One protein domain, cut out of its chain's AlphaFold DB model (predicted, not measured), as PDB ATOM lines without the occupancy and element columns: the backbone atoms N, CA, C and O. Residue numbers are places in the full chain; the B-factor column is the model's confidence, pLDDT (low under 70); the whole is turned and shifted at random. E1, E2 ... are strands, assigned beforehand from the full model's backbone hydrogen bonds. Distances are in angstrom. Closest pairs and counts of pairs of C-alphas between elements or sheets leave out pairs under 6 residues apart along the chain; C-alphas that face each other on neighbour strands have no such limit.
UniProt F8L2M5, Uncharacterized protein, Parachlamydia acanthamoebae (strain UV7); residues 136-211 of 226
ATOM      1  N   TRP A 136     235.255 213.325 160.513       98.31
ATOM      2  CA  TRP A 136     234.743 212.046 160.050       98.31
ATOM      3  C   TRP A 136     233.441 211.736 160.782       98.31
ATOM      4  O   TRP A 136     233.424 211.547 161.999       98.31
ATOM      5  N   THR A 137     232.335 211.728 160.050       98.25
ATOM      6  CA  THR A 137     231.003 211.437 160.574       98.25
ATOM      7  C   THR A 137     230.853 209.936 160.759       98.25
ATOM      8  O   THR A 137     230.778 209.188 159.789       98.25
ATOM      9  N   LEU A 138     230.753 209.488 162.009       98.38
ATOM     10  CA  LEU A 138     230.471 208.087 162.316       98.38
ATOM     11  C   LEU A 138     228.969 207.813 162.232       98.38
ATOM     12  O   LEU A 138     228.548 206.823 161.647       98.38
ATOM     13  N   LEU A 139     228.156 208.708 162.793       98.44
ATOM     14  CA  LEU A 139     226.703 208.624 162.730       98.44
ATOM     15  C   LEU A 139     226.091 210.015 162.846       98.44
ATOM     16  O   LEU A 139     226.353 210.754 163.792       98.44
ATOM     17  N   LYS A 140     225.204 210.348 161.919       98.19
ATOM     18  CA  LYS A 140     224.422 211.579 161.922       98.19
ATOM     19  C   LYS A 140     222.957 211.226 161.741       98.19
ATOM     20  O   LYS A 140     222.574 210.719 160.695       98.19
ATOM     21  N   MET A 141     222.128 211.522 162.735       98.31
ATOM     22  CA  MET A 141     220.680 211.313 162.684       98.31
ATOM     23  C   MET A 141     219.978 212.663 162.763       98.31
ATOM     24  O   MET A 141     220.132 213.404 163.736       98.31
ATOM     25  N   THR A 142     219.203 212.990 161.737       97.56
ATOM     26  CA  THR A 142     218.441 214.243 161.631       97.56
ATOM     27  C   THR A 142     217.017 213.943 161.177       97.56
ATOM     28  O   THR A 142     216.715 212.820 160.776       97.56
ATOM     29  N   LYS A 143     216.132 214.949 161.143       94.75
ATOM     30  CA  LYS A 143     214.798 214.759 160.545       94.75
ATOM     31  C   LYS A 143     214.872 214.426 159.044       94.75
ATOM     32  O   LYS A 143     213.949 213.817 158.516       94.75
ATOM     33  N   LYS A 144     215.942 214.843 158.359       95.94
ATOM     34  CA  LYS A 144     216.137 214.617 156.919       95.94
ATOM     35  C   LYS A 144     216.604 213.194 156.593       95.94
ATOM     36  O   LYS A 144     216.522 212.803 155.437       95.94
ATOM     37  N   GLY A 145     217.087 212.440 157.582       96.81
ATOM     38  CA  GLY A 145     217.597 211.084 157.399       96.81
ATOM     39  C   GLY A 145     218.819 210.777 158.261       96.81
ATOM     40  O   GLY A 145     219.178 211.546 159.166       96.81
ATOM     41  N   ILE A 146     219.444 209.638 157.957       98.00
ATOM     42  CA  ILE A 146     220.637 209.104 158.621       98.00
ATOM     43  C   ILE A 146     221.817 209.174 157.641       98.00
ATOM     44  O   ILE A 146     221.653 208.807 156.482       98.00
ATOM     45  N   SER A 147     222.983 209.629 158.107       97.06
ATOM     46  CA  SER A 147     224.247 209.590 157.358       97.06
ATOM     47  C   SER A 147     225.352 208.922 158.172       97.06
ATOM     48  O   SER A 147     225.397 209.076 159.398       97.06
ATOM     49  N   ILE A 148     226.222 208.172 157.501       98.06
ATOM     50  CA  ILE A 148     227.291 207.357 158.093       98.06
ATOM     51  C   ILE A 148     228.499 207.412 157.159       98.06
ATOM     52  O   ILE A 148     228.357 207.195 155.960       98.06
ATOM     53  N   GLY A 149     229.688 207.648 157.709       96.88
ATOM     54  CA  GLY A 149     230.953 207.539 156.984       96.88
ATOM     55  C   GLY A 149     231.382 208.780 156.197       96.88
ATOM     56  O   GLY A 149     232.403 208.708 155.518       96.88
ATOM     57  N   ASP A 150     230.671 209.909 156.296       97.31
ATOM     58  CA  ASP A 150     231.043 211.137 155.577       97.31
ATOM     59  C   ASP A 150     232.370 211.708 156.087       97.31
ATOM     60  O   ASP A 150     232.575 211.835 157.296       97.31
ATOM     61  N   TYR A 151     233.241 212.132 155.175       97.62
ATOM     62  CA  TYR A 151     234.491 212.814 155.502       97.62
ATOM     63  C   TYR A 151     234.482 214.260 154.995       97.62
ATOM     64  O   TYR A 151     234.042 214.542 153.882       97.62
ATOM     65  N   SER A 152     235.012 215.171 155.807       97.19
ATOM     66  CA  SER A 152     235.282 216.562 155.452       97.19
ATOM     67  C   SER A 152     236.690 216.936 155.906       97.19
ATOM     68  O   SER A 152     237.084 216.668 157.041       97.19
ATOM     69  N   GLU A 153     237.443 217.623 155.049       96.75
ATOM     70  CA  GLU A 153     238.769 218.155 155.397       96.75
ATOM     71  C   GLU A 153     238.717 219.208 156.512       96.75
ATOM     72  O   GLU A 153     239.718 219.486 157.172       96.75
ATOM     73  N   GLU A 154     237.543 219.796 156.738       96.06
ATOM     74  CA  GLU A 154     237.318 220.798 157.767       96.06
ATOM     75  C   GLU A 154     236.079 220.463 158.584       96.06
ATOM     76  O   GLU A 154     234.980 220.316 158.039       96.06
ATOM     77  N   GLY A 155     236.254 220.376 159.901       93.00
ATOM     78  CA  GLY A 155     235.144 220.209 160.818       93.00
ATOM     79  C   GLY A 155     234.243 221.432 160.847       93.00
ATOM     80  O   GLY A 155     234.695 222.564 161.014       93.00
ATOM     81  N   LYS A 156     232.942 221.196 160.721       94.00
ATOM     82  CA  LYS A 156     231.914 222.247 160.716       94.00
ATOM     83  C   LYS A 156     230.762 221.918 161.657       94.00
ATOM     84  O   LYS A 156     230.050 222.825 162.089       94.00
ATOM     85  N   ILE A 157     230.580 220.647 162.010       92.62
ATOM     86  CA  ILE A 157     229.407 220.188 162.741       92.62
ATOM     87  C   ILE A 157     229.678 220.196 164.248       92.62
ATOM     88  O   ILE A 157     230.612 219.585 164.747       92.62
ATOM     89  N   VAL A 158     228.813 220.894 164.987       91.31
ATOM     90  CA  VAL A 158     228.676 220.753 166.453       91.31
ATOM     91  C   VAL A 158     227.309 220.170 166.800       91.31
ATOM     92  O   VAL A 158     227.195 219.397 167.737       91.31
ATOM     93  N   PHE A 159     226.278 220.531 166.034       93.12
ATOM     94  CA  PHE A 159     224.963 219.901 166.035       93.12
ATOM     95  C   PHE A 159     224.557 219.688 164.581       93.12
ATOM     96  O   PHE A 159     224.712 220.596 163.765       93.12
ATOM     97  N   ALA A 160     224.041 218.507 164.258       91.94
ATOM     98  CA  ALA A 160     223.739 218.130 162.880       91.94
ATOM     99  C   ALA A 160     222.530 218.863 162.266       91.94
ATOM    100  O   ALA A 160     222.398 218.882 161.043       91.94
ATOM    101  N   ASP A 161     221.645 219.429 163.094       93.44
ATOM    102  CA  ASP A 161     220.421 220.117 162.677       93.44
ATOM    103  C   ASP A 161     219.977 221.144 163.749       93.44
ATOM    104  O   ASP A 161     220.400 221.118 164.913       93.44
ATOM    105  N   GLU A 162     219.083 222.058 163.380       91.31
ATOM    106  CA  GLU A 162     218.371 222.955 164.300       91.31
ATOM    107  C   GLU A 162     217.274 222.225 165.093       91.31
ATOM    108  O   GLU A 162     216.848 222.669 166.168       91.31
ATOM    109  N   ARG A 163     216.799 221.097 164.556       92.62
ATOM    110  CA  ARG A 163     215.806 220.214 165.179       92.62
ATOM    111  C   ARG A 163     216.469 219.135 166.036       92.62
ATOM    112  O   ARG A 163     217.669 219.183 166.301       92.62
ATOM    113  N   SER A 164     215.662 218.186 166.513       96.44
ATOM    114  CA  SER A 164     216.178 217.024 167.224       96.44
ATOM    115  C   SER A 164     217.161 216.276 166.330       96.44
ATOM    116  O   SER A 164     216.820 215.919 165.200       96.44
ATOM    117  N   CYS A 165     218.378 216.088 166.819       97.75
ATOM    118  CA  CYS A 165     219.429 215.403 166.090       97.75
ATOM    119  C   CYS A 165     220.414 214.735 167.043       97.75
ATOM    120  O   CYS A 165     220.587 215.158 168.188       97.75
ATOM    121  N   PHE A 166     221.066 213.702 166.533       98.31
ATOM    122  CA  PHE A 166     222.191 213.040 167.170       98.31
ATOM    123  C   PHE A 166     223.370 213.058 166.203       98.31
ATOM    124  O   PHE A 166     223.193 212.866 164.997       98.31
ATOM    125  N   PHE A 167     224.564 213.309 166.722       98.44
ATOM    126  CA  PHE A 167     225.790 213.292 165.939       98.44
ATOM    127  C   PHE A 167     226.920 212.662 166.745       98.44
ATOM    128  O   PHE A 167     227.200 213.084 167.867       98.44
ATOM    129  N   ALA A 168     227.570 211.679 166.134       98.62
ATOM    130  CA  ALA A 168     228.804 211.065 166.573       98.62
ATOM    131  C   ALA A 168     229.834 211.196 165.453       98.62
ATOM    132  O   ALA A 168     229.569 210.824 164.306       98.62
ATOM    133  N   GLY A 169     231.012 211.709 165.780       98.12
ATOM    134  CA  GLY A 169     232.070 211.925 164.805       98.12
ATOM    135  C   GLY A 169     233.450 211.973 165.437       98.12
ATOM    136  O   GLY A 169     233.597 211.949 166.660       98.12
ATOM    137  N   LEU A 170     234.460 212.043 164.577       98.25
ATOM    138  CA  LEU A 170     235.848 212.267 164.952       98.25
ATOM    139  C   LEU A 170     236.313 213.607 164.377       98.25
ATOM    140  O   LEU A 170     236.329 213.773 163.158       98.25
ATOM    141  N   HIS A 171     236.730 214.543 165.227       97.69
ATOM    142  CA  HIS A 171     237.356 215.795 164.801       97.69
ATOM    143  C   HIS A 171     238.873 215.697 164.955       97.69
ATOM    144  O   HIS A 171     239.379 215.549 166.067       97.69
ATOM    145  N   GLY A 172     239.611 215.717 163.842       96.50
ATOM    146  CA  GLY A 172     241.057 215.464 163.845       96.50
ATOM    147  C   GLY A 172     241.414 214.106 164.465       96.50
ATOM    148  O   GLY A 172     242.404 214.000 165.184       96.50
ATOM    149  N   GLY A 173     240.559 213.094 164.266       97.06
ATOM    150  CA  GLY A 173     240.699 211.757 164.861       97.06
ATOM    151  C   GLY A 173     240.223 211.629 166.316       97.06
ATOM    152  O   GLY A 173     240.306 210.544 166.881       97.06
ATOM    153  N   LYS A 174     239.708 212.701 166.933       97.75
ATOM    154  CA  LYS A 174     239.297 212.716 168.347       97.75
ATOM    155  C   LYS A 174     237.775 212.641 168.499       97.75
ATOM    156  O   LYS A 174     237.074 213.314 167.746       97.75
ATOM    157  N   PRO A 175     237.243 211.879 169.468       98.19
ATOM    158  CA  PRO A 175     235.814 211.607 169.550       98.19
ATOM    159  C   PRO A 175     234.984 212.833 169.932       98.19
ATOM    160  O   PRO A 175     235.368 213.639 170.783       98.19
ATOM    161  N   PHE A 176     233.802 212.932 169.333       98.50
ATOM    162  CA  PHE A 176     232.810 213.949 169.635       98.50
ATOM    163  C   PHE A 176     231.401 213.386 169.537       98.50
ATOM    164  O   PHE A 176     231.049 212.690 168.583       98.50
ATOM    165  N   LEU A 177     230.589 213.720 170.535       98.44
ATOM    166  CA  LEU A 177     229.191 213.336 170.627       98.44
ATOM    167  C   LEU A 177     228.350 214.570 170.907       98.44
ATOM    168  O   LEU A 177     228.661 215.353 171.804       98.44
ATOM    169  N   SER A 178     227.246 214.714 170.186       98.50
ATOM    170  CA  SER A 178     226.239 215.728 170.471       98.50
ATOM    171  C   SER A 178     224.829 215.181 170.299       98.50
ATOM    172  O   SER A 178     224.545 214.340 169.444       98.50
ATOM    173  N   LEU A 179     223.937 215.688 171.137       98.31
ATOM    174  CA  LEU A 179     222.523 215.377 171.146       98.31
ATOM    175  C   LEU A 179     221.755 216.680 171.323       98.31
ATOM    176  O   LEU A 179     221.951 217.419 172.288       98.31
ATOM    177  N   ARG A 180     220.840 216.945 170.401       97.94
ATOM    178  CA  ARG A 180     219.841 217.999 170.537       97.94
ATOM    179  C   ARG A 180     218.475 217.348 170.599       97.94
ATOM    180  O   ARG A 180     218.100 216.609 169.695       97.94
ATOM    181  N   LEU A 181     217.716 217.666 171.637       97.19
ATOM    182  CA  LEU A 181     216.330 217.241 171.799       97.19
ATOM    183  C   LEU A 181     215.443 218.473 171.781       97.19
ATOM    184  O   LEU A 181     215.652 219.409 172.546       97.19
ATOM    185  N   CYS A 182     214.464 218.496 170.890       95.19
ATOM    186  CA  CYS A 182     213.514 219.591 170.796       95.19
ATOM    187  C   CYS A 182     212.163 219.133 171.332       95.19
ATOM    188  O   CYS A 182     211.631 218.119 170.885       95.19
ATOM    189  N   TYR A 183     211.628 219.899 172.278       93.06
ATOM    190  CA  TYR A 183     210.358 219.637 172.940       93.06
ATOM    191  C   TYR A 183     209.385 220.737 172.540       93.06
ATOM    192  O   TYR A 183     209.670 221.926 172.722       93.06
ATOM    193  N   PHE A 184     208.233 220.343 172.003       89.50
ATOM    194  CA  PHE A 184     207.245 221.281 171.471       89.50
ATOM    195  C   PHE A 184     207.857 222.239 170.420       89.50
ATOM    196  O   PHE A 184     208.952 222.027 169.889       89.50
ATOM    197  N   SER A 185     207.144 223.312 170.083       85.62
ATOM    198  CA  SER A 185     207.648 224.370 169.200       85.62
ATOM    199  C   SER A 185     208.738 225.230 169.856       85.62
ATOM    200  O   SER A 185     209.611 225.733 169.145       85.62
ATOM    201  N   HIS A 186     208.743 225.366 171.189       90.25
ATOM    202  CA  HIS A 186     209.467 226.440 171.886       90.25
ATOM    203  C   HIS A 186     210.653 226.019 172.763       90.25
ATOM    204  O   HIS A 186     211.411 226.901 173.155       90.25
ATOM    205  N   TYR A 187     210.866 224.734 173.067       95.19
ATOM    206  CA  TYR A 187     211.923 224.311 173.997       95.19
ATOM    207  C   TYR A 187     212.936 223.365 173.349       95.19
ATOM    208  O   TYR A 187     212.623 222.605 172.429       95.19
ATOM    209  N   ARG A 188     214.184 223.403 173.826       96.00
ATOM    210  CA  ARG A 188     215.229 222.443 173.449       96.00
ATOM    211  C   ARG A 188     216.207 222.159 174.585       96.00
ATOM    212  O   ARG A 188     216.514 223.049 175.377       96.00
ATOM    213  N   SER A 189     216.759 220.954 174.580       97.12
ATOM    214  CA  SER A 189     217.942 220.580 175.348       97.12
ATOM    215  C   SER A 189     219.104 220.309 174.396       97.12
ATOM    216  O   SER A 189     218.945 219.595 173.407       97.12
ATOM    217  N   ASP A 190     220.263 220.884 174.705       97.69
ATOM    218  CA  ASP A 190     221.509 220.726 173.955       97.69
ATOM    219  C   ASP A 190     222.538 220.040 174.857       97.69
ATOM    220  O   ASP A 190     222.918 220.591 175.894       97.69
ATOM    221  N   PHE A 191     223.037 218.890 174.425       98.06
ATOM    222  CA  PHE A 191     224.140 218.179 175.052       98.06
ATOM    223  C   PHE A 191     225.263 217.961 174.040       98.06
ATOM    224  O   PHE A 191     225.002 217.600 172.893       98.06
ATOM    225  N   TYR A 192     226.511 218.163 174.448       98.06
ATOM    226  CA  TYR A 192     227.654 217.601 173.733       98.06
ATOM    227  C   TYR A 192     228.815 217.333 174.679       98.06
ATOM    228  O   TYR A 192     228.961 218.020 175.690       98.06
ATOM    229  N   ILE A 193     229.668 216.386 174.302       98.19
ATOM    230  CA  ILE A 193     230.943 216.093 174.951       98.19
ATOM    231  C   ILE A 193     231.972 215.670 173.896       98.19
ATOM    232  O   ILE A 193     231.650 214.930 172.965       98.19
ATOM    233  N   GLY A 194     233.212 216.129 174.043       97.94
ATOM    234  CA  GLY A 194     234.339 215.701 173.212       97.94
ATOM    235  C   GLY A 194     235.076 216.856 172.544       97.94
ATOM    236  O   GLY A 194     234.909 218.022 172.908       97.94
ATOM    237  N   TRP A 195     235.903 216.527 171.555       98.06
ATOM    238  CA  TRP A 195     236.701 217.502 170.808       98.06
ATOM    239  C   TRP A 195     235.891 218.113 169.681       98.06
ATOM    240  O   TRP A 195     235.420 217.402 168.814       98.06
ATOM    241  N   ARG A 196     235.728 219.431 169.674       96.44
ATOM    242  CA  ARG A 196     234.930 220.138 168.663       96.44
ATOM    243  C   ARG A 196     235.714 220.328 167.362       96.44
ATOM    244  O   ARG A 196     236.924 220.131 167.318       96.44
ATOM    245  N   CYS A 197     235.042 220.836 166.330       95.62
ATOM    246  CA  CYS A 197     235.652 221.193 165.045       95.62
ATOM    247  C   CYS A 197     236.890 222.104 165.140       95.62
ATOM    248  O   CYS A 197     237.808 221.991 164.333       95.62
ATOM    249  N   ARG A 198     236.949 222.980 166.148       94.50
ATOM    250  CA  ARG A 198     238.107 223.846 166.414       94.50
ATOM    251  C   ARG A 198     239.205 223.161 167.233       94.50
ATOM    252  O   ARG A 198     240.096 223.836 167.709       94.50
ATOM    253  N   GLY A 199     239.133 221.853 167.469       94.88
ATOM    254  CA  GLY A 199     240.146 221.085 168.198       94.88
ATOM    255  C   GLY A 199     240.112 221.231 169.719       94.88
ATOM    256  O   GLY A 199     240.842 220.517 170.401       94.88
ATOM    257  N   ASN A 200     239.277 222.104 170.282       96.38
ATOM    258  CA  ASN A 200     239.131 222.233 171.728       96.38
ATOM    259  C   ASN A 200     238.185 221.163 172.295       96.38
ATOM    260  O   ASN A 200     237.110 220.911 171.741       96.38
ATOM    261  N   PHE A 201     238.568 220.557 173.417       97.31
ATOM    262  CA  PHE A 201     237.674 219.699 174.191       97.31
ATOM    263  C   PHE A 201     236.605 220.551 174.884       97.31
ATOM    264  O   PHE A 201     236.888 221.651 175.365       97.31
ATOM    265  N   GLY A 202     235.367 220.067 174.937       95.44
ATOM    266  CA  GLY A 202     234.298 220.760 175.640       95.44
ATOM    267  C   GLY A 202     233.163 219.847 176.070       95.44
ATOM    268  O   GLY A 202     232.943 218.774 175.507       95.44
ATOM    269  N   LEU A 203     232.412 220.333 177.052       95.75
ATOM    270  CA  LEU A 203     231.189 219.734 177.565       95.75
ATOM    271  C   LEU A 203     230.121 220.828 177.632       95.75
ATOM    272  O   LEU A 203     230.367 221.909 178.166       95.75
ATOM    273  N   LYS A 204     228.933 220.558 177.095       95.06
ATOM    274  CA  LYS A 204     227.768 221.441 177.214       95.06
ATOM    275  C   LYS A 204     226.575 220.633 177.672       95.06
ATOM    276  O   LYS A 204     226.293 219.582 177.106       95.06
ATOM    277  N   PHE A 205     225.845 221.178 178.636       96.25
ATOM    278  CA  PHE A 205     224.587 220.619 179.103       96.25
ATOM    279  C   PHE A 205     223.597 221.747 179.380       96.25
ATOM    280  O   PHE A 205     223.612 222.369 180.438       96.25
ATOM    281  N   ASN A 206     222.749 222.029 178.397       95.50
ATOM    282  CA  ASN A 206     221.685 223.014 178.519       95.50
ATOM    283  C   ASN A 206     220.350 222.281 178.501       95.50
ATOM    284  O   ASN A 206     219.966 221.747 177.462       95.50
ATOM    285  N   LEU A 207     219.636 222.286 179.622       95.62
ATOM    286  CA  LEU A 207     218.299 221.711 179.722       95.62
ATOM    287  C   LEU A 207     217.226 222.767 179.461       95.62
ATOM    288  O   LEU A 207     217.332 223.887 179.954       95.62
ATOM    289  N   LEU A 208     216.184 222.395 178.710       94.00
ATOM    290  CA  LEU A 208     214.936 223.163 178.562       94.00
ATOM    291  C   LEU A 208     215.130 224.651 178.216       94.00
ATOM    292  O   LEU A 208     214.392 225.530 178.660       94.00
ATOM    293  N   THR A 209     216.107 224.951 177.369       94.44
ATOM    294  CA  THR A 209     216.314 226.309 176.862       94.44
ATOM    295  C   THR A 209     215.203 226.708 175.893       94.44
ATOM    296  O   THR A 209     214.847 225.938 174.996       94.44
ATOM    297  N   LYS A 210     214.667 227.927 176.048       93.56
ATOM    298  CA  LYS A 210     213.745 228.509 175.064       93.56
ATOM    299  C   LYS A 210     214.459 228.647 173.723       93.56
ATOM    300  O   LYS A 210     215.598 229.111 173.647       93.56
ATOM    301  N   ARG A 211     213.789 228.237 172.654       86.69
ATOM    302  CA  ARG A 211     214.257 228.465 171.293       86.69
ATOM    303  C   ARG A 211     214.173 229.962 170.996       86.69
ATOM    304  O   ARG A 211     213.150 230.569 171.321       86.69
TER     305      ARG A 211
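This is residues 136 to 211 of the 226 residues of an uncharacterized protein of Parachlamydia acanthamoebae (strain UV7) (UniProt F8L2M5). What is the main picture? A single wall of six antiparallel strands, twisted, has the unnamed stretch 148 to 164 folded across one face, while the other face is bare. How is it made up? The printed part has 76 residues, all strand in class, with no named helix and E1 to E6 along the chain; the sheet's order is E2 - E1 - E3 - E4 - E5 - E6. How large is it? It is compact but flat, with a radius of gyration of the C-alphas of 12.3 A and spans of 35 by 26 by 14 A.

Where do the first strands run? E1, residues 136 to 142, begins at C-alpha (234.743, 212.046, 160.050); E2 is residues 145 to 147 and E3 165 to 171. Where are the longer ones? E4, residues 174 to 183, measures 30.1 A, E5, 187 to 195, 25.9 A, and E6, 201 to 210, 25.5 A. E6 bends by 69 degrees at residue 207 and ends at C-alpha (213.745, 228.509, 175.064).

What pairs with E1? E1 and E2 form a hairpin, with N 140 and O 147 at 2.8 A; inner strand E3 is also antiparallel to E1, with N 141 and O 166 at 2.8 A. How does the sheet go on? E3 to E6 form a meander, each strand the antiparallel neighbour of the one before: N 178 and O 167 are 2.8 A apart, N 179 and O 191 2.8 A, and N 190 and O 206 2.9 A. Which strands stay apart? Edge strands E2 and E6 are apart, for instance.

Which link is long? E2 to E3 has 17 residues; the other links are tight. Is anything missing or uncertain? The printed part has no cut, its mean pLDDT is 96.0, and no printed residue is under 70.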